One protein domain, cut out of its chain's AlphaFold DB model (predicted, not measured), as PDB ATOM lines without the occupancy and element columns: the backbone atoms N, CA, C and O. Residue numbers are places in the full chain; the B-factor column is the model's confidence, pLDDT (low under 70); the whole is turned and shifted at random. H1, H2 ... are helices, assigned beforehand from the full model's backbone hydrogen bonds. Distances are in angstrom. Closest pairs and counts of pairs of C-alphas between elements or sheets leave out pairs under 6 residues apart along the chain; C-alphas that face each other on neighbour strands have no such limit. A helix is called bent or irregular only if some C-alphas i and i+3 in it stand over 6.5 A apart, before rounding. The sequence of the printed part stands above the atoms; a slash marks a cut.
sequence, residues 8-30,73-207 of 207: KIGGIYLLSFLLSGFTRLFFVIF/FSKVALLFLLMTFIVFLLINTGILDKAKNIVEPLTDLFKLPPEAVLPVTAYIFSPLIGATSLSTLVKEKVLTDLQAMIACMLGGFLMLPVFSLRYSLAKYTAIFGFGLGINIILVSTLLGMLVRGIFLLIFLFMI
ATOM      1  N   LYS A   8     174.022 326.888 169.561       75.38
ATOM      2  CA  LYS A   8     173.789 328.241 170.099       75.38
ATOM      3  C   LYS A   8     175.089 328.898 170.574       75.38
ATOM      4  O   LYS A   8     175.480 329.948 170.071       75.38
ATOM      5  N   ILE A   9     175.790 328.244 171.500       75.56
ATOM      6  CA  ILE A   9     177.009 328.774 172.128       75.56
ATOM      7  C   ILE A   9     178.178 328.759 171.133       75.56
ATOM      8  O   ILE A   9     178.893 329.749 170.962       75.56
ATOM      9  N   GLY A  10     178.351 327.647 170.413       77.12
ATOM     10  CA  GLY A  10     179.398 327.509 169.406       77.12
ATOM     11  C   GLY A  10     179.207 328.424 168.195       77.12
ATOM     12  O   GLY A  10     180.203 328.853 167.612       77.12
ATOM     13  N   GLY A  11     177.959 328.740 167.833       81.00
ATOM     14  CA  GLY A  11     177.620 329.629 166.721       81.00
ATOM     15  C   GLY A  11     178.016 331.077 166.984       81.00
ATOM     16  O   GLY A  11     178.693 331.678 166.153       81.00
ATOM     17  N   ILE A  12     177.690 331.614 168.164       79.44
ATOM     18  CA  ILE A  12     178.078 332.980 168.565       79.44
ATOM     19  C   ILE A  12     179.600 333.117 168.639       79.44
ATOM     20  O   ILE A  12     180.170 334.077 168.114       79.44
ATOM     21  N   TYR A  13     180.279 332.122 169.218       80.50
ATOM     22  CA  TYR A  13     181.740 332.098 169.236       80.50
ATOM     23  C   TYR A  13     182.325 332.104 167.816       80.50
ATOM     24  O   TYR A  13     183.264 332.848 167.524       80.50
ATOM     25  N   LEU A  14     181.759 331.295 166.912       82.69
ATOM     26  CA  LEU A  14     182.190 331.239 165.518       82.69
ATOM     27  C   LEU A  14     181.936 332.569 164.801       82.69
ATOM     28  O   LEU A  14     182.808 333.028 164.069       82.69
ATOM     29  N   LEU A  15     180.799 333.222 165.045       83.88
ATOM     30  CA  LEU A  15     180.476 334.523 164.463       83.88
ATOM     31  C   LEU A  15     181.485 335.596 164.899       83.88
ATOM     32  O   LEU A  15     182.015 336.320 164.058       83.88
ATOM     33  N   SER A  16     181.825 335.639 166.190       81.00
ATOM     34  CA  SER A  16     182.869 336.528 166.716       81.00
ATOM     35  C   SER A  16     184.237 336.234 166.086       81.00
ATOM     36  O   SER A  16     184.973 337.148 165.696       81.00
ATOM     37  N   PHE A  17     184.566 334.949 165.913       80.50
ATOM     38  CA  PHE A  17     185.792 334.523 165.241       80.50
ATOM     39  C   PHE A  17     185.836 334.983 163.775       80.50
ATOM     40  O   PHE A  17     186.852 335.527 163.336       80.50
ATOM     41  N   LEU A  18     184.742 334.808 163.029       85.19
ATOM     42  CA  LEU A  18     184.628 335.252 161.640       85.19
ATOM     43  C   LEU A  18     184.741 336.771 161.531       85.19
ATOM     44  O   LEU A  18     185.506 337.261 160.700       85.19
ATOM     45  N   LEU A  19     184.054 337.521 162.398       85.06
ATOM     46  CA  LEU A  19     184.101 338.982 162.382       85.06
ATOM     47  C   LEU A  19     185.515 339.505 162.667       85.06
ATOM     48  O   LEU A  19     185.981 340.440 162.014       85.06
ATOM     49  N   SER A  20     186.245 338.850 163.573       80.31
ATOM     50  CA  SER A  20     187.667 339.127 163.802       80.31
ATOM     51  C   SER A  20     188.517 338.876 162.549       80.31
ATOM     52  O   SER A  20     189.438 339.649 162.273       80.31
ATOM     53  N   GLY A  21     188.207 337.833 161.773       81.75
ATOM     54  CA  GLY A  21     188.844 337.551 160.486       81.75
ATOM     55  C   GLY A  21     188.575 338.636 159.442       81.75
ATOM     56  O   GLY A  21     189.519 339.167 158.857       81.75
ATOM     57  N   PHE A  22     187.310 339.026 159.267       86.88
ATOM     58  CA  PHE A  22     186.928 340.110 158.357       86.88
ATOM     59  C   PHE A  22     187.579 341.436 158.743       86.88
ATOM     60  O   PHE A  22     188.139 342.113 157.886       86.88
ATOM     61  N   THR A  23     187.592 341.780 160.030       83.88
ATOM     62  CA  THR A  23     188.223 343.017 160.519       83.88
ATOM     63  C   THR A  23     189.706 343.069 160.146       83.88
ATOM     64  O   THR A  23     190.193 344.086 159.656       83.88
ATOM     65  N   ARG A  24     190.427 341.950 160.300       81.12
ATOM     66  CA  ARG A  24     191.829 341.844 159.866       81.12
ATOM     67  C   ARG A  24     191.973 341.989 158.353       81.12
ATOM     68  O   ARG A  24     192.896 342.664 157.908       81.12
ATOM     69  N   LEU A  25     191.075 341.386 157.572       85.81
ATOM     70  CA  LEU A  25     191.080 341.503 156.112       85.81
ATOM     71  C   LEU A  25     190.913 342.964 155.672       85.81
ATOM     72  O   LEU A  25     191.735 343.466 154.909       85.81
ATOM     73  N   PHE A  26     189.903 343.662 156.197       86.56
ATOM     74  CA  PHE A  26     189.677 345.079 155.906       86.56
ATOM     75  C   PHE A  26     190.871 345.942 156.312       86.56
ATOM     76  O   PHE A  26     191.298 346.793 155.533       86.56
ATOM     77  N   PHE A  27     191.458 345.682 157.482       85.38
ATOM     78  CA  PHE A  27     192.645 346.395 157.944       85.38
ATOM     79  C   PHE A  27     193.838 346.212 156.994       85.38
ATOM     80  O   PHE A  27     194.465 347.192 156.597       85.38
ATOM     81  N   VAL A  28     194.125 344.977 156.569       83.25
ATOM     82  CA  VAL A  28     195.220 344.689 155.627       83.25
ATOM     83  C   VAL A  28     194.970 345.343 154.268       83.25
ATOM     84  O   VAL A  28     195.903 345.900 153.696       83.25
ATOM     85  N   ILE A  29     193.733 345.331 153.763       84.69
ATOM     86  CA  ILE A  29     193.381 346.001 152.501       84.69
ATOM     87  C   ILE A  29     193.578 347.516 152.621       84.69
ATOM     88  O   ILE A  29     194.154 348.133 151.727       84.69
ATOM     89  N   PHE A  30     193.139 348.118 153.728       85.06
ATOM     90  CA  PHE A  30     193.254 349.557 153.943       85.06
ATOM     91  C   PHE A  30     194.717 349.995 154.087       85.06
ATOM     92  O   PHE A  30     195.179 350.857 153.339       85.06
ATOM     93  N   PHE A  73     209.898 324.502 156.078       85.31
ATOM     94  CA  PHE A  73     209.168 323.691 157.041       85.31
ATOM     95  C   PHE A  73     210.041 323.306 158.235       85.31
ATOM     96  O   PHE A  73     209.611 323.481 159.366       85.31
ATOM     97  N   SER A  74     211.282 322.866 158.013       84.25
ATOM     98  CA  SER A  74     212.222 322.522 159.087       84.25
ATOM     99  C   SER A  74     212.528 323.723 159.986       84.25
ATOM    100  O   SER A  74     212.508 323.592 161.207       84.25
ATOM    101  N   LYS A  75     212.709 324.921 159.407       81.75
ATOM    102  CA  LYS A  75     212.899 326.161 160.178       81.75
ATOM    103  C   LYS A  75     211.668 326.498 161.031       81.75
ATOM    104  O   LYS A  75     211.815 326.860 162.196       81.75
ATOM    105  N   VAL A  76     210.466 326.356 160.468       82.44
ATOM    106  CA  VAL A  76     209.198 326.568 161.192       82.44
ATOM    107  C   VAL A  76     209.015 325.515 162.287       82.44
ATOM    108  O   VAL A  76     208.664 325.870 163.406       82.44
ATOM    109  N   ALA A  77     209.286 324.244 161.990       86.50
ATOM    110  CA  ALA A  77     209.147 323.129 162.919       86.50
ATOM    111  C   ALA A  77     210.096 323.266 164.114       86.50
ATOM    112  O   ALA A  77     209.659 323.118 165.252       86.50
ATOM    113  N   LEU A  78     211.364 323.624 163.872       87.00
ATOM    114  CA  LEU A  78     212.343 323.877 164.931       87.00
ATOM    115  C   LEU A  78     211.888 325.022 165.843       87.00
ATOM    116  O   LEU A  78     211.872 324.875 167.063       87.00
ATOM    117  N   LEU A  79     211.475 326.151 165.257       82.19
ATOM    118  CA  LEU A  79     211.027 327.307 166.031       82.19
ATOM    119  C   LEU A  79     209.724 327.012 166.789       82.19
ATOM    120  O   LEU A  79     209.566 327.434 167.929       82.19
ATOM    121  N   PHE A  80     208.811 326.244 166.193       82.88
ATOM    122  CA  PHE A  80     207.580 325.802 166.843       82.88
ATOM    123  C   PHE A  80     207.845 324.848 168.013       82.88
ATOM    124  O   PHE A  80     207.190 324.969 169.050       82.88
ATOM    125  N   LEU A  81     208.804 323.928 167.872       87.38
ATOM    126  CA  LEU A  81     209.235 323.031 168.943       87.38
ATOM    127  C   LEU A  81     209.836 323.839 170.096       87.38
ATOM    128  O   LEU A  81     209.408 323.662 171.233       87.38
ATOM    129  N   LEU A  82     210.725 324.792 169.796       86.25
ATOM    130  CA  LEU A  82     211.319 325.689 170.791       86.25
ATOM    131  C   LEU A  82     210.248 326.498 171.540       86.25
ATOM    132  O   LEU A  82     210.209 326.492 172.766       86.25
ATOM    133  N   MET A  83     209.332 327.149 170.813       77.69
ATOM    134  CA  MET A  83     208.238 327.925 171.415       77.69
ATOM    135  C   MET A  83     207.298 327.046 172.244       77.69
ATOM    136  O   MET A  83     206.876 327.433 173.330       77.69
ATOM    137  N   THR A  84     206.968 325.851 171.753       82.00
ATOM    138  CA  THR A  84     206.139 324.883 172.482       82.00
ATOM    139  C   THR A  84     206.811 324.438 173.773       82.00
ATOM    140  O   THR A  84     206.148 324.383 174.806       82.00
ATOM    141  N   PHE A  85     208.111 324.151 173.724       85.50
ATOM    142  CA  PHE A  85     208.888 323.773 174.895       85.50
ATOM    143  C   PHE A  85     208.897 324.894 175.938       85.50
ATOM    144  O   PHE A  85     208.601 324.632 177.099       85.50
ATOM    145  N   ILE A  86     209.121 326.146 175.520       81.81
ATOM    146  CA  ILE A  86     209.044 327.322 176.404       81.81
ATOM    147  C   ILE A  86     207.660 327.422 177.054       81.81
ATOM    148  O   ILE A  86     207.564 327.562 178.268       81.81
ATOM    149  N   VAL A  87     206.580 327.303 176.276       73.75
ATOM    150  CA  VAL A  87     205.211 327.369 176.816       73.75
ATOM    151  C   VAL A  87     204.941 326.239 177.811       73.75
ATOM    152  O   VAL A  87     204.368 326.494 178.866       73.75
ATOM    153  N   PHE A  88     205.371 325.007 177.524       78.31
ATOM    154  CA  PHE A  88     205.218 323.894 178.465       78.31
ATOM    155  C   PHE A  88     206.061 324.061 179.727       78.31
ATOM    156  O   PHE A  88     205.592 323.730 180.814       78.31
ATOM    157  N   LEU A  89     207.272 324.603 179.611       82.94
ATOM    158  CA  LEU A  89     208.094 324.947 180.765       82.94
ATOM    159  C   LEU A  89     207.370 325.976 181.642       82.94
ATOM    160  O   LEU A  89     207.224 325.759 182.840       82.94
ATOM    161  N   LEU A  90     206.830 327.038 181.034       73.81
ATOM    162  CA  LEU A  90     206.032 328.049 181.731       73.81
ATOM    163  C   LEU A  90     204.854 327.405 182.478       73.81
ATOM    164  O   LEU A  90     204.681 327.654 183.670       73.81
ATOM    165  N   ILE A  91     204.095 326.523 181.822       70.25
ATOM    166  CA  ILE A  91     202.977 325.789 182.442       70.25
ATOM    167  C   ILE A  91     203.438 325.016 183.689       70.25
ATOM    168  O   ILE A  91     202.807 325.136 184.738       70.25
ATOM    169  N   ASN A  92     204.552 324.280 183.602       74.12
ATOM    170  CA  ASN A  92     205.083 323.475 184.711       74.12
ATOM    171  C   ASN A  92     205.698 324.308 185.851       74.12
ATOM    172  O   ASN A  92     205.822 323.812 186.965       74.12
ATOM    173  N   THR A  93     206.053 325.575 185.612       77.19
ATOM    174  CA  THR A  93     206.594 326.485 186.646       77.19
ATOM    175  C   THR A  93     205.524 327.155 187.524       77.19
ATOM    176  O   THR A  93     205.836 328.076 188.276       77.19
ATOM    177  N   GLY A  94     204.257 326.733 187.435       71.44
ATOM    178  CA  GLY A  94     203.164 327.287 188.250       71.44
ATOM    179  C   GLY A  94     202.519 328.552 187.670       71.44
ATOM    180  O   GLY A  94     201.769 329.248 188.353       71.44
ATOM    181  N   ILE A  95     202.756 328.869 186.390       70.19
ATOM    182  CA  ILE A  95     202.024 329.956 185.712       70.19
ATOM    183  C   ILE A  95     200.528 329.668 185.627       70.19
ATOM    184  O   ILE A  95     199.753 330.613 185.563       70.19
ATOM    185  N   LEU A  96     200.109 328.402 185.685       66.19
ATOM    186  CA  LEU A  96     198.698 328.045 185.824       66.19
ATOM    187  C   LEU A  96     198.068 328.664 187.078       66.19
ATOM    188  O   LEU A  96     196.964 329.194 186.997       66.19
ATOM    189  N   ASP A  97     198.777 328.667 188.207       71.06
ATOM    190  CA  ASP A  97     198.259 329.248 189.448       71.06
ATOM    191  C   ASP A  97     198.279 330.777 189.402       71.06
ATOM    192  O   ASP A  97     197.326 331.426 189.824       71.06
ATOM    193  N   LYS A  98     199.287 331.377 188.757       74.12
ATOM    194  CA  LYS A  98     199.262 332.822 188.461       74.12
ATOM    195  C   LYS A  98     198.158 333.202 187.472       74.12
ATOM    196  O   LYS A  98     197.608 334.293 187.571       74.12
ATOM    197  N   ALA A  99     197.840 332.331 186.518       75.31
ATOM    198  CA  ALA A  99     196.769 332.548 185.556       75.31
ATOM    199  C   ALA A  99     195.404 332.508 186.245       75.31
ATOM    200  O   ALA A  99     194.573 333.347 185.919       75.31
ATOM    201  N   LYS A 100     195.197 331.633 187.241       79.00
ATOM    202  CA  LYS A 100     193.987 331.664 188.080       79.00
ATOM    203  C   LYS A 100     193.796 333.027 188.737       79.00
ATOM    204  O   LYS A 100     192.733 333.599 188.568       79.00
ATOM    205  N   ASN A 101     194.843 333.606 189.332       82.12
ATOM    206  CA  ASN A 101     194.764 334.940 189.949       82.12
ATOM    207  C   ASN A 101     194.392 336.064 188.958       82.12
ATOM    208  O   ASN A 101     193.934 337.122 189.375       82.12
ATOM    209  N   ILE A 102     194.618 335.869 187.652       82.00
ATOM    210  CA  ILE A 102     194.197 336.809 186.598       82.00
ATOM    211  C   ILE A 102     192.775 336.489 186.121       82.00
ATOM    212  O   ILE A 102     192.011 337.393 185.796       82.00
ATOM    213  N   VAL A 103     192.425 335.205 186.043       85.75
ATOM    214  CA  VAL A 103     191.129 334.730 185.552       85.75
ATOM    215  C   VAL A 103     190.025 334.962 186.576       85.75
ATOM    216  O   VAL A 103     188.956 335.390 186.173       85.75
ATOM    217  N   GLU A 104     190.283 334.740 187.861       86.00
ATOM    218  CA  GLU A 104     189.331 334.890 188.969       86.00
ATOM    219  C   GLU A 104     188.670 336.284 189.031       86.00
ATOM    220  O   GLU A 104     187.446 336.361 188.913       86.00
ATOM    221  N   PRO A 105     189.412 337.413 189.048       86.75
ATOM    222  CA  PRO A 105     188.779 338.734 189.030       86.75
ATOM    223  C   PRO A 105     188.040 339.021 187.715       86.75
ATOM    224  O   PRO A 105     187.082 339.794 187.694       86.75
ATOM    225  N   LEU A 106     188.467 338.415 186.600       85.38
ATOM    226  CA  LEU A 106     187.759 338.543 185.328       85.38
ATOM    227  C   LEU A 106     186.451 337.749 185.349       85.38
ATOM    228  O   LEU A 106     185.433 338.262 184.901       85.38
ATOM    229  N   THR A 107     186.442 336.523 185.868       86.44
ATOM    230  CA  THR A 107     185.219 335.723 185.981       86.44
ATOM    231  C   THR A 107     184.207 336.386 186.906       86.44
ATOM    232  O   THR A 107     183.032 336.450 186.542       86.44
ATOM    233  N   ASP A 108     184.665 336.980 188.007       86.94
ATOM    234  CA  ASP A 108     183.812 337.731 188.930       86.94
ATOM    235  C   ASP A 108     183.213 338.972 188.261       86.94
ATOM    236  O   ASP A 108     182.008 339.218 188.367       86.94
ATOM    237  N   LEU A 109     184.018 339.715 187.489       85.94
ATOM    238  CA  LEU A 109     183.555 340.876 186.722       85.94
ATOM    239  C   LEU A 109     182.409 340.518 185.763       85.94
ATOM    240  O   LEU A 109     181.489 341.313 185.577       85.94
ATOM    241  N   PHE A 110     182.443 339.322 185.174       85.00
ATOM    242  CA  PHE A 110     181.398 338.830 184.275       85.00
ATOM    243  C   PHE A 110     180.298 338.010 184.981       85.00
ATOM    244  O   PHE A 110     179.512 337.346 184.299       85.00
ATOM    245  N   LYS A 111     180.220 338.048 186.322       85.75
ATOM    246  CA  LYS A 111     179.259 337.287 187.151       85.75
ATOM    247  C   LYS A 111     179.236 335.783 186.814       85.75
ATOM    248  O   LYS A 111     178.176 335.145 186.789       85.75
ATOM    249  N   LEU A 112     180.401 335.223 186.487       86.88
ATOM    250  CA  LEU A 112     180.557 333.795 186.239       86.88
ATOM    251  C   LEU A 112     180.676 333.045 187.571       86.88
ATOM    252  O   LEU A 112     181.274 333.563 188.509       86.88
ATOM    253  N   PRO A 113     180.123 331.827 187.661       87.50
ATOM    254  CA  PRO A 113     180.222 331.034 188.873       87.50
ATOM    255  C   PRO A 113     181.674 330.525 189.056       87.50
ATOM    256  O   PRO A 113     182.372 330.325 188.048       87.50
ATOM    257  N   PRO A 114     182.162 330.316 190.297       86.56
ATOM    258  CA  PRO A 114     183.558 329.941 190.575       86.56
ATOM    259  C   PRO A 114     184.030 328.679 189.837       86.56
ATOM    260  O   PRO A 114     185.203 328.536 189.485       86.56
ATOM    261  N   GLU A 115     183.103 327.778 189.522       87.19
ATOM    262  CA  GLU A 115     183.334 326.541 188.779       87.19
ATOM    263  C   GLU A 115     183.844 326.802 187.349       87.19
ATOM    264  O   GLU A 115     184.476 325.930 186.750       87.19
ATOM    265  N   ALA A 116     183.633 328.006 186.800       86.88
ATOM    266  CA  ALA A 116     184.100 328.401 185.472       86.88
ATOM    267  C   ALA A 116     185.590 328.795 185.425       86.88
ATOM    268  O   ALA A 116     186.191 328.742 184.348       86.88
ATOM    269  N   VAL A 117     186.213 329.144 186.559       87.62
ATOM    270  CA  VAL A 117     187.608 329.630 186.627       87.62
ATOM    271  C   VAL A 117     188.586 328.600 186.064       87.62
ATOM    272  O   VAL A 117     189.445 328.923 185.239       87.62
ATOM    273  N   LEU A 118     188.442 327.335 186.468       86.81
ATOM    274  CA  LEU A 118     189.302 326.238 186.019       86.81
ATOM    275  C   LEU A 118     189.167 325.964 184.506       86.81
ATOM    276  O   LEU A 118     190.193 325.995 183.818       86.81
ATOM    277  N   PRO A 119     187.957 325.753 183.948       89.00
ATOM    278  CA  PRO A 119     187.752 325.618 182.507       89.00
ATOM    279  C   PRO A 119     188.284 326.797 181.689       89.00
ATOM    280  O   PRO A 119     188.926 326.579 180.660       89.00
ATOM    281  N   VAL A 120     188.052 328.038 182.136       89.62
ATOM    282  CA  VAL A 120     188.531 329.248 181.446       89.62
ATOM    283  C   VAL A 120     190.055 329.303 181.470       89.62
ATOM    284  O   VAL A 120     190.672 329.529 180.431       89.62
ATOM    285  N   THR A 121     190.675 329.006 182.613       88.25
ATOM    286  CA  THR A 121     192.137 328.925 182.735       88.25
ATOM    287  C   THR A 121     192.708 327.846 181.815       88.25
ATOM    288  O   THR A 121     193.669 328.095 181.088       88.25
ATOM    289  N   ALA A 122     192.094 326.661 181.768       86.69
ATOM    290  CA  ALA A 122     192.499 325.587 180.862       86.69
ATOM    291  C   ALA A 122     192.356 325.989 179.381       86.69
ATOM    292  O   ALA A 122     193.208 325.637 178.560       86.69
ATOM    293  N   TYR A 123     191.328 326.778 179.049       88.19
ATOM    294  CA  TYR A 123     191.084 327.297 177.700       88.19
ATOM    295  C   TYR A 123     192.259 328.131 177.175       88.19
ATOM    296  O   TYR A 123     192.606 328.021 175.997       88.19
ATOM    297  N   ILE A 124     192.903 328.924 178.039       87.06
ATOM    298  CA  ILE A 124     194.048 329.783 177.683       87.06
ATOM    299  C   ILE A 124     195.174 328.965 177.040       87.06
ATOM    300  O   ILE A 124     195.760 329.377 176.037       87.06
ATOM    301  N   PHE A 125     195.466 327.795 177.609       81.56
ATOM    302  CA  PHE A 125     196.564 326.933 177.173       81.56
ATOM    303  C   PHE A 125     196.142 325.961 176.076       81.56
ATOM    304  O   PHE A 125     196.910 325.688 175.150       81.56
ATOM    305  N   SER A 126     194.923 325.436 176.180       83.81
ATOM    306  CA  SER A 126     194.340 324.545 175.191       83.81
ATOM    307  C   SER A 126     192.846 324.831 175.050       83.81
ATOM    308  O   SER A 126     192.055 324.397 175.893       83.81
ATOM    309  N   PRO A 127     192.414 325.482 173.953       84.56
ATOM    310  CA  PRO A 127     190.994 325.724 173.715       84.56
ATOM    311  C   PRO A 127     190.191 324.433 173.615       84.56
ATOM    312  O   PRO A 127     188.998 324.450 173.886       84.56
ATOM    313  N   LEU A 128     190.816 323.312 173.234       85.88
ATOM    314  CA  LEU A 128     190.138 322.021 173.212       85.88
ATOM    315  C   LEU A 128     189.764 321.584 174.630       85.88
ATOM    316  O   LEU A 128     188.598 321.291 174.864       85.88
ATOM    317  N   ILE A 129     190.729 321.606 175.559       85.38
ATOM    318  CA  ILE A 129     190.521 321.201 176.958       85.38
ATOM    319  C   ILE A 129     189.511 322.138 177.623       85.38
ATOM    320  O   ILE A 129     188.522 321.676 178.186       85.38
ATOM    321  N   GLY A 130     189.697 323.455 177.483       87.38
ATOM    322  CA  GLY A 130     188.768 324.429 178.057       87.38
ATOM    323  C   GLY A 130     187.350 324.309 177.497       87.38
ATOM    324  O   GLY A 130     186.385 324.354 178.252       87.38
ATOM    325  N   ALA A 131     187.198 324.095 176.185       87.44
ATOM    326  CA  ALA A 131     185.884 323.918 175.568       87.44
ATOM    327  C   ALA A 131     185.186 322.628 176.011       87.44
ATOM    328  O   ALA A 131     183.971 322.635 176.198       87.44
ATOM    329  N   THR A 132     185.928 321.531 176.177       88.25
ATOM    330  CA  THR A 132     185.360 320.285 176.709       88.25
ATOM    331  C   THR A 132     184.959 320.423 178.172       88.25
ATOM    332  O   THR A 132     183.897 319.945 178.542       88.25
ATOM    333  N   SER A 133     185.744 321.128 178.990       89.06
ATOM    334  CA  SER A 133     185.399 321.376 180.395       89.06
ATOM    335  C   SER A 133     184.209 322.328 180.546       89.06
ATOM    336  O   SER A 133     183.368 322.141 181.415       89.06
ATOM    337  N   LEU A 134     184.086 323.337 179.680       89.94
ATOM    338  CA  LEU A 134     182.900 324.196 179.668       89.94
ATOM    339  C   LEU A 134     181.650 323.426 179.239       89.94
ATOM    340  O   LEU A 134     180.580 323.636 179.801       89.94
ATOM    341  N   SER A 135     181.761 322.521 178.262       86.44
ATOM    342  CA  SER A 135     180.595 321.767 177.807       86.44
ATOM    343  C   SER A 135     180.096 320.747 178.824       86.44
ATOM    344  O   SER A 135     178.888 320.519 178.881       86.44
ATOM    345  N   THR A 136     180.973 320.156 179.641       88.88
ATOM    346  CA  THR A 136     180.547 319.289 180.751       88.88
ATOM    347  C   THR A 136     179.761 320.081 181.789       88.88
ATOM    348  O   THR A 136     178.657 319.675 182.132       88.88
ATOM    349  N   LEU A 137     180.236 321.267 182.180       88.75
ATOM    350  CA  LEU A 137     179.538 322.121 183.149       88.75
ATOM    351  C   LEU A 137     178.176 322.632 182.652       88.75
ATOM    352  O   LEU A 137     177.241 322.771 183.437       88.75
ATOM    353  N   VAL A 138     178.037 322.879 181.345       89.44
ATOM    354  CA  VAL A 138     176.732 323.197 180.736       89.44
ATOM    355  C   VAL A 138     175.792 321.992 180.799       89.44
ATOM    356  O   VAL A 138     174.622 322.137 181.146       89.44
ATOM    357  N   LYS A 139     176.288 320.784 180.495       87.75
ATOM    358  CA  LYS A 139     175.488 319.549 180.569       87.75
ATOM    359  C   LYS A 139     175.041 319.232 181.995       87.75
ATOM    360  O   LYS A 139     173.917 318.777 182.186       87.75
ATOM    361  N   GLU A 140     175.894 319.506 182.974       89.69
ATOM    362  CA  GLU A 140     175.611 319.352 184.404       89.69
ATOM    363  C   GLU A 140     174.725 320.478 184.967       89.69
ATOM    364  O   GLU A 140     174.376 320.449 186.142       89.69
ATOM    365  N   LYS A 141     174.317 321.453 184.135       84.12
ATOM    366  CA  LYS A 141     173.523 322.639 184.512       84.12
ATOM    367  C   LYS A 141     174.178 323.530 185.577       84.12
ATOM    368  O   LYS A 141     173.499 324.363 186.171       84.12
ATOM    369  N   VAL A 142     175.488 323.392 185.778       87.25
ATOM    370  CA  VAL A 142     176.287 324.276 186.640       87.25
ATOM    371  C   VAL A 142     176.428 325.654 185.990       87.25
ATOM    372  O   VAL A 142     176.378 326.677 186.664       87.25
ATOM    373  N   LEU A 143     176.555 325.687 184.658       86.25
ATOM    374  CA  LEU A 143     176.603 326.912 183.862       86.25
ATOM    375  C   LEU A 143     175.326 327.087 183.042       86.25
ATOM    376  O   LEU A 143     174.899 326.175 182.331       86.25
ATOM    377  N   THR A 144     174.766 328.295 183.071       87.44
ATOM    378  CA  THR A 144     173.726 328.699 182.115       87.44
ATOM    379  C   THR A 144     174.309 328.885 180.711       87.44
ATOM    380  O   THR A 144     175.503 329.153 180.552       87.44
ATOM    381  N   ASP A 145     173.467 328.813 179.674       83.62
ATOM    382  CA  ASP A 145     173.888 329.027 178.281       83.62
ATOM    383  C   ASP A 145     174.622 330.369 178.090       83.62
ATOM    384  O   ASP A 145     175.635 330.432 177.392       83.62
ATOM    385  N   LEU A 146     174.135 331.436 178.736       83.00
ATOM    386  CA  LEU A 146     174.716 332.780 178.659       83.00
ATOM    387  C   LEU A 146     176.086 332.824 179.358       83.00
ATOM    388  O   LEU A 146     177.069 333.268 178.764       83.00
ATOM    389  N   GLN A 147     176.193 332.280 180.574       86.25
ATOM    390  CA  GLN A 147     177.472 332.204 181.290       86.25
ATOM    391  C   GLN A 147     178.499 331.350 180.536       86.25
ATOM    392  O   GLN A 147     179.671 331.708 180.460       86.25
ATOM    393  N   ALA A 148     178.075 330.260 179.898       86.62
ATOM    394  CA  ALA A 148     178.957 329.438 179.079       86.62
ATOM    395  C   ALA A 148     179.440 330.156 177.810       86.62
ATOM    396  O   ALA A 148     180.597 329.988 177.415       86.62
ATOM    397  N   MET A 149     178.594 330.986 177.185       86.06
ATOM    398  CA  MET A 149     179.015 331.866 176.087       86.06
ATOM    399  C   MET A 149     180.095 332.833 176.557       86.06
ATOM    400  O   MET A 149     181.161 332.880 175.948       86.06
ATOM    401  N   ILE A 150     179.855 333.542 177.659       87.50
ATOM    402  CA  ILE A 150     180.814 334.498 178.224       87.50
ATOM    403  C   ILE A 150     182.119 333.800 178.588       87.50
ATOM    404  O   ILE A 150     183.176 334.252 178.164       87.50
ATOM    405  N   ALA A 151     182.067 332.671 179.295       89.12
ATOM    406  CA  ALA A 151     183.256 331.916 179.675       89.12
ATOM    407  C   ALA A 151     184.052 331.438 178.445       89.12
ATOM    408  O   ALA A 151     185.280 331.523 178.417       89.12
ATOM    409  N   CYS A 152     183.367 331.007 177.381       87.25
ATOM    410  CA  CYS A 152     184.009 330.623 176.123       87.25
ATOM    411  C   CYS A 152     184.640 331.827 175.400       87.25
ATOM    412  O   CYS A 152     185.751 331.729 174.872       87.25
ATOM    413  N   MET A 153     183.968 332.983 175.392       87.50
ATOM    414  CA  MET A 153     184.502 334.216 174.805       87.50
ATOM    415  C   MET A 153     185.683 334.768 175.606       87.50
ATOM    416  O   MET A 153     186.674 335.179 175.002       87.50
ATOM    417  N   LEU A 154     185.613 334.712 176.935       89.69
ATOM    418  CA  LEU A 154     186.674 335.116 177.853       89.69
ATOM    419  C   LEU A 154     187.899 334.212 177.692       89.69
ATOM    420  O   LEU A 154     189.001 334.705 177.459       89.69
ATOM    421  N   GLY A 155     187.698 332.892 177.693       88.69
ATOM    422  CA  GLY A 155     188.754 331.919 177.413       88.69
ATOM    423  C   GLY A 155     189.395 332.152 176.044       88.69
ATOM    424  O   GLY A 155     190.617 332.210 175.929       88.69
ATOM    425  N   GLY A 156     188.588 332.378 175.004       87.12
ATOM    426  CA  GLY A 156     189.079 332.694 173.661       87.12
ATOM    427  C   GLY A 156     189.835 334.024 173.573       87.12
ATOM    428  O   GLY A 156     190.814 334.114 172.835       87.12
ATOM    429  N   PHE A 157     189.412 335.047 174.317       88.56
ATOM    430  CA  PHE A 157     190.098 336.339 174.413       88.56
ATOM    431  C   PHE A 157     191.481 336.186 175.058       88.56
ATOM    432  O   PHE A 157     192.473 336.641 174.486       88.56
ATOM    433  N   LEU A 158     191.560 335.476 176.187       87.75
ATOM    434  CA  LEU A 158     192.804 335.245 176.928       87.75
ATOM    435  C   LEU A 158     193.755 334.264 176.221       87.75
ATOM    436  O   LEU A 158     194.973 334.379 176.337       87.75
ATOM    437  N   MET A 159     193.221 333.334 175.428       87.50
ATOM    438  CA  MET A 159     194.009 332.387 174.630       87.50
ATOM    439  C   MET A 159     194.788 333.073 173.493       87.50
ATOM    440  O   MET A 159     195.890 332.641 173.150       87.50
ATOM    441  N   LEU A 160     194.243 334.132 172.881       85.00
ATOM    442  CA  LEU A 160     194.846 334.798 171.717       85.00
ATOM    443  C   LEU A 160     196.328 335.175 171.882       85.00
ATOM    444  O   LEU A 160     197.100 334.823 170.985       85.00
ATOM    445  N   PRO A 161     196.762 335.874 172.948       82.06
ATOM    446  CA  PRO A 161     198.170 336.230 173.124       82.06
ATOM    447  C   PRO A 161     199.069 334.995 173.266       82.06
ATOM    448  O   PRO A 161     200.102 334.919 172.600       82.06
ATOM    449  N   VAL A 162     198.648 333.985 174.035       81.06
ATOM    450  CA  VAL A 162     199.406 332.736 174.232       81.06
ATOM    451  C   VAL A 162     199.544 331.963 172.919       81.06
ATOM    452  O   VAL A 162     200.637 331.536 172.538       81.06
ATOM    453  N   PHE A 163     198.451 331.840 172.168       81.75
ATOM    454  CA  PHE A 163     198.452 331.188 170.863       81.75
ATOM    455  C   PHE A 163     199.288 331.955 169.834       81.75
ATOM    456  O   PHE A 163     199.990 331.358 169.015       81.75
ATOM    457  N   SER A 164     199.244 333.284 169.878       78.38
ATOM    458  CA  SER A 164     200.011 334.136 168.970       78.38
ATOM    459  C   SER A 164     201.507 334.031 169.241       78.38
ATOM    460  O   SER A 164     202.282 333.916 168.291       78.38
ATOM    461  N   LEU A 165     201.905 333.954 170.511       75.31
ATOM    462  CA  LEU A 165     203.291 333.725 170.907       75.31
ATOM    463  C   LEU A 165     203.786 332.339 170.467       75.31
ATOM    464  O   LEU A 165     204.865 332.221 169.900       75.31
ATOM    465  N   ARG A 166     202.984 331.286 170.660       75.06
ATOM    466  CA  ARG A 166     203.399 329.913 170.327       75.06
ATOM    467  C   ARG A 166     203.391 329.617 168.827       75.06
ATOM    468  O   ARG A 166     204.354 329.079 168.290       75.06
ATOM    469  N   TYR A 167     202.278 329.909 168.157       72.50
ATOM    470  CA  TYR A 167     202.013 329.453 166.790       72.50
ATOM    471  C   TYR A 167     202.330 330.531 165.750       72.50
ATOM    472  O   TYR A 167     202.964 330.258 164.728       72.50
ATOM    473  N   SER A 168     201.919 331.775 166.006       74.00
ATOM    474  CA  SER A 168     202.106 332.859 165.036       74.00
ATOM    475  C   SER A 168     203.542 333.378 165.037       74.00
ATOM    476  O   SER A 168     204.092 333.568 163.955       74.00
ATOM    477  N   LEU A 169     204.190 333.515 166.198       75.56
ATOM    478  CA  LEU A 169     205.595 333.932 166.290       75.56
ATOM    479  C   LEU A 169     206.518 332.982 165.550       75.56
ATOM    480  O   LEU A 169     207.300 333.438 164.719       75.56
ATOM    481  N   ALA A 170     206.361 331.675 165.748       75.25
ATOM    482  CA  ALA A 170     207.150 330.697 165.012       75.25
ATOM    483  C   ALA A 170     206.968 330.829 163.489       75.25
ATOM    484  O   ALA A 170     207.934 330.816 162.725       75.25
ATOM    485  N   LYS A 171     205.728 331.027 163.035       78.00
ATOM    486  CA  LYS A 171     205.406 331.130 161.611       78.00
ATOM    487  C   LYS A 171     205.909 332.432 160.976       78.00
ATOM    488  O   LYS A 171     206.624 332.389 159.978       78.00
ATOM    489  N   TYR A 172     205.538 333.590 161.523       75.12
ATOM    490  CA  TYR A 172     205.858 334.882 160.910       75.12
ATOM    491  C   TYR A 172     207.339 335.232 161.047       75.12
ATOM    492  O   TYR A 172     207.911 335.746 160.092       75.12
ATOM    493  N   THR A 173     207.994 334.879 162.158       77.88
ATOM    494  CA  THR A 173     209.445 335.076 162.313       77.88
ATOM    495  C   THR A 173     210.239 334.225 161.325       77.88
ATOM    496  O   THR A 173     211.244 334.681 160.778       77.88
ATOM    497  N   ALA A 174     209.796 332.993 161.047       75.50
ATOM    498  CA  ALA A 174     210.476 332.134 160.081       75.50
ATOM    499  C   ALA A 174     210.402 332.683 158.644       75.50
ATOM    500  O   ALA A 174     211.392 332.550 157.916       75.50
ATOM    501  N   ILE A 175     209.267 333.295 158.273       79.81
ATOM    502  CA  ILE A 175     208.964 333.797 156.920       79.81
ATOM    503  C   ILE A 175     209.483 335.226 156.701       79.81
ATOM    504  O   ILE A 175     210.171 335.474 155.717       79.81
ATOM    505  N   PHE A 176     209.161 336.156 157.601       77.75
ATOM    506  CA  PHE A 176     209.411 337.597 157.440       77.75
ATOM    507  C   PHE A 176     210.612 338.109 158.252       77.75
ATOM    508  O   PHE A 176     210.976 339.278 158.138       77.75
ATOM    509  N   GLY A 177     211.233 337.259 159.074       79.62
ATOM    510  CA  GLY A 177     212.250 337.671 160.043       79.62
ATOM    511  C   GLY A 177     211.645 338.216 161.342       79.62
ATOM    512  O   GLY A 177     210.437 338.417 161.455       79.62
ATOM    513  N   PHE A 178     212.490 338.430 162.352       76.25
ATOM    514  CA  PHE A 178     212.056 338.726 163.725       76.25
ATOM    515  C   PHE A 178     211.339 340.079 163.858       76.25
ATOM    516  O   PHE A 178     210.227 340.126 164.376       76.25
ATOM    517  N   GLY A 179     211.923 341.165 163.336       79.62
ATOM    518  CA  GLY A 179     211.362 342.514 163.493       79.62
ATOM    519  C   GLY A 179     209.986 342.681 162.841       79.62
ATOM    520  O   GLY A 179     209.006 343.000 163.512       79.62
ATOM    521  N   LEU A 180     209.885 342.403 161.536       80.31
ATOM    522  CA  LEU A 180     208.610 342.494 160.810       80.31
ATOM    523  C   LEU A 180     207.602 341.442 161.288       80.31
ATOM    524  O   LEU A 180     206.420 341.752 161.430       80.31
ATOM    525  N   GLY A 181     208.061 340.222 161.583       81.62
ATOM    526  CA  GLY A 181     207.208 339.147 162.081       81.62
ATOM    527  C   GLY A 181     206.500 339.515 163.385       81.62
ATOM    528  O   GLY A 181     205.285 339.343 163.478       81.62
ATOM    529  N   ILE A 182     207.222 340.087 164.356       82.88
ATOM    530  CA  ILE A 182     206.648 340.531 165.637       82.88
ATOM    531  C   ILE A 182     205.618 341.638 165.433       82.88
ATOM    532  O   ILE A 182     204.515 341.525 165.965       82.88
ATOM    533  N   ASN A 183     205.927 342.662 164.633       82.56
ATOM    534  CA  ASN A 183     204.996 343.768 164.391       82.56
ATOM    535  C   ASN A 183     203.678 343.278 163.773       82.56
ATOM    536  O   ASN A 183     202.598 343.661 164.227       82.56
ATOM    537  N   ILE A 184     203.749 342.368 162.795       82.81
ATOM    538  CA  ILE A 184     202.561 341.771 162.162       82.81
ATOM    539  C   ILE A 184     201.718 341.012 163.192       82.81
ATOM    540  O   ILE A 184     200.487 341.130 163.202       82.81
ATOM    541  N   ILE A 185     202.361 340.233 164.064       85.25
ATOM    542  CA  ILE A 185     201.668 339.460 165.099       85.25
ATOM    543  C   ILE A 185     201.014 340.383 166.109       85.25
ATOM    544  O   ILE A 185     199.857 340.155 166.450       85.25
ATOM    545  N   LEU A 186     201.727 341.404 166.577       85.88
ATOM    546  CA  LEU A 186     201.238 342.323 167.595       85.88
ATOM    547  C   LEU A 186     199.983 343.035 167.085       85.88
ATOM    548  O   LEU A 186     198.932 342.936 167.714       85.88
ATOM    549  N   VAL A 187     200.041 343.612 165.881       85.25
ATOM    550  CA  VAL A 187     198.885 344.263 165.240       85.25
ATOM    551  C   VAL A 187     197.730 343.280 165.031       85.25
ATOM    552  O   VAL A 187     196.585 343.572 165.379       85.25
ATOM    553  N   SER A 188     198.009 342.077 164.522       83.12
ATOM    554  CA  SER A 188     196.970 341.065 164.275       83.12
ATOM    555  C   SER A 188     196.298 340.587 165.565       83.12
ATOM    556  O   SER A 188     195.081 340.368 165.602       83.12
ATOM    557  N   THR A 189     197.087 340.396 166.621       86.62
ATOM    558  CA  THR A 189     196.613 339.951 167.935       86.62
ATOM    559  C   THR A 189     195.770 341.039 168.572       86.62
ATOM    560  O   THR A 189     194.647 340.751 168.977       86.62
ATOM    561  N   LEU A 190     196.244 342.287 168.544       87.12
ATOM    562  CA  LEU A 190     195.540 343.443 169.091       87.12
ATOM    563  C   LEU A 190     194.178 343.640 168.417       87.12
ATOM    564  O   LEU A 190     193.166 343.697 169.102       87.12
ATOM    565  N   LEU A 191     194.120 343.612 167.081       85.38
ATOM    566  CA  LEU A 191     192.849 343.673 166.345       85.38
ATOM    567  C   LEU A 191     191.902 342.528 166.731       85.38
ATOM    568  O   LEU A 191     190.700 342.729 166.886       85.38
ATOM    569  N   GLY A 192     192.435 341.314 166.902       84.12
ATOM    570  CA  GLY A 192     191.627 340.158 167.294       84.12
ATOM    571  C   GLY A 192     191.106 340.228 168.729       84.12
ATOM    572  O   GLY A 192     189.996 339.755 168.992       84.12
ATOM    573  N   MET A 193     191.892 340.811 169.635       87.44
ATOM    574  CA  MET A 193     191.510 341.060 171.022       87.44
ATOM    575  C   MET A 193     190.487 342.189 171.115       87.44
ATOM    576  O   MET A 193     189.499 342.015 171.814       87.44
ATOM    577  N   LEU A 194     190.651 343.284 170.366       87.12
ATOM    578  CA  LEU A 194     189.704 344.404 170.354       87.12
ATOM    579  C   LEU A 194     188.300 343.960 169.939       87.12
ATOM    580  O   LEU A 194     187.340 344.234 170.649       87.12
ATOM    581  N   VAL A 195     188.179 343.206 168.840       85.12
ATOM    582  CA  VAL A 195     186.871 342.706 168.383       85.12
ATOM    583  C   VAL A 195     186.221 341.823 169.450       85.12
ATOM    584  O   VAL A 195     185.062 342.032 169.795       85.12
ATOM    585  N   ARG A 196     186.961 340.864 170.022       83.38
ATOM    586  CA  ARG A 196     186.429 339.990 171.085       83.38
ATOM    587  C   ARG A 196     186.099 340.751 172.368       83.38
ATOM    588  O   ARG A 196     185.109 340.423 173.009       83.38
ATOM    589  N   GLY A 197     186.897 341.759 172.713       84.94
ATOM    590  CA  GLY A 197     186.657 342.646 173.846       84.94
ATOM    591  C   GLY A 197     185.354 343.422 173.686       84.94
ATOM    592  O   GLY A 197     184.561 343.455 174.618       84.94
ATOM    593  N   ILE A 198     185.074 343.952 172.490       86.50
ATOM    594  CA  ILE A 198     183.797 344.621 172.191       86.50
ATOM    595  C   ILE A 198     182.622 343.660 172.387       86.50
ATOM    596  O   ILE A 198     181.650 344.017 173.044       86.50
ATOM    597  N   PHE A 199     182.712 342.428 171.877       83.75
ATOM    598  CA  PHE A 199     181.661 341.438 172.122       83.75
ATOM    599  C   PHE A 199     181.487 341.132 173.613       83.75
ATOM    600  O   PHE A 199     180.356 341.114 174.086       83.75
ATOM    601  N   LEU A 200     182.576 340.915 174.355       84.94
ATOM    602  CA  LEU A 200     182.512 340.675 175.801       84.94
ATOM    603  C   LEU A 200     181.847 341.840 176.542       84.94
ATOM    604  O   LEU A 200     181.014 341.597 177.408       84.94
ATOM    605  N   LEU A 201     182.152 343.086 176.169       85.19
ATOM    606  CA  LEU A 201     181.493 344.267 176.730       85.19
ATOM    607  C   LEU A 201     179.993 344.284 176.416       85.19
ATOM    608  O   LEU A 201     179.198 344.549 177.310       85.19
ATOM    609  N   ILE A 202     179.588 343.949 175.187       84.75
ATOM    610  CA  ILE A 202     178.165 343.844 174.822       84.75
ATOM    611  C   ILE A 202     177.453 342.805 175.701       84.75
ATOM    612  O   ILE A 202     176.365 343.077 176.201       84.75
ATOM    613  N   PHE A 203     178.069 341.641 175.927       79.50
ATOM    614  CA  PHE A 203     177.506 340.615 176.809       79.50
ATOM    615  C   PHE A 203     177.451 341.058 178.275       79.50
ATOM    616  O   PHE A 203     176.482 340.733 178.954       79.50
ATOM    617  N   LEU A 204     178.441 341.821 178.746       79.31
ATOM    618  CA  LEU A 204     178.440 342.394 180.093       79.31
ATOM    619  C   LEU A 204     177.274 343.369 180.297       79.31
ATOM    620  O   LEU A 204     176.636 343.327 181.338       79.31
ATOM    621  N   PHE A 205     176.965 344.206 179.302       77.81
ATOM    622  CA  PHE A 205     175.814 345.118 179.352       77.81
ATOM    623  C   PHE A 205     174.453 344.408 179.269       77.81
ATOM    624  O   PHE A 205     173.430 345.026 179.553       77.81
ATOM    625  N   MET A 206     174.423 343.137 178.862       72.62
ATOM    626  CA  MET A 206     173.202 342.332 178.757       72.62
ATOM    627  C   MET A 206     172.896 341.531 180.044       72.62
ATOM    628  O   MET A 206     171.874 340.847 180.099       72.62
ATOM    629  N   ILE A 207     173.789 341.591 181.043       68.44
ATOM    630  CA  ILE A 207     173.773 340.882 182.340       68.44
ATOM    631  C   ILE A 207     173.388 341.811 183.497       68.44
ATOM    632  O   ILE A 207     172.957 341.292 184.557       68.44
TER     633      ILE A 207
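AT A GLANCE: This is residues 8 to 30 and 73 to 207 of the 207 residues of the protein "Gate domain-containing protein" of Spirochaetes bacterium (UniProt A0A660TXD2). Bent helix H5 runs through the middle, with the H3 and H4 hairpin packed on one side of H5a, H6 folded back along H5, and H1 crossing H6. H2 bends into an L, its arm H2a along H5b and its arm H2b on H3. H1, H3, H4, H5a and H6 form a bundle, helices packed as one group. The printed part has 158 residues with six named helices, H1 to H6 in chain order, and no named strand: all helix, compact, radius of gyration of the C-alphas 16.5 A, spans 47 by 41 by 24 A.

HOW THE PARTS SIT: Start at H2, residues 73 to 109, one helix by its hydrogen bonds but bent: C-alphas 93 and 96 are 8.1 A apart, and H2a, 73 to 93, and H2b, 96 to 109, stand about perpendicular at 79 degrees. H5, residues 145 to 176, is likewise one helix but bent, C-alphas 158 and 161 being 6.7 A apart; H5a, 145 to 158, and H5b, 161 to 176, stand at a steep tilt of 42 degrees. H2a touches H5b at a shallow tilt of 24 degrees, opposite ways, closest at C-alphas 80 and 170, 5.2 A. H2b touches H3, residues 114 to 125, closest at C-alphas 104 and 117, 6.0 A. H3 and H4, residues 127 to 139, form a hairpin, closest at C-alphas 123 and 130, 3.7 A. H5b and H6, residues 178 to 205, form another, closest at C-alphas 172 and 181, 4.6 A. H1, residues 8 to 30, touches H6 with residues 16 to 24 alone, closest at C-alphas 20 and 192, 5.4 A. Every O i to N i+4 pair is within hydrogen-bond range in H1, H2a, H4, H5a and H6, against 8 of 10 in H2b, 5 of 8 in H3 and 10 of 12 in H5b.

IN THESE COORDINATES: Find C-alpha 8 at (173.789, 328.241, 170.099), where H1 begins its 33.1 A. H2a spans 29.8 A; H6 runs 40.0 A to C-alpha 205 at (175.814, 345.118, 179.352). H3 is only just irregular, C-alphas 115 and 118 being 6.6 A apart.

THE WHOLE: The farthest C-alphas, of Ser 74 and Ile 207, are 48.5 A apart. Residues 31 to 72 are not printed, and C-alphas 30 and 73 stand 30.5 A apart across the cut. The links printed whole are tight. Residues 96 and 207 have pLDDT under 70.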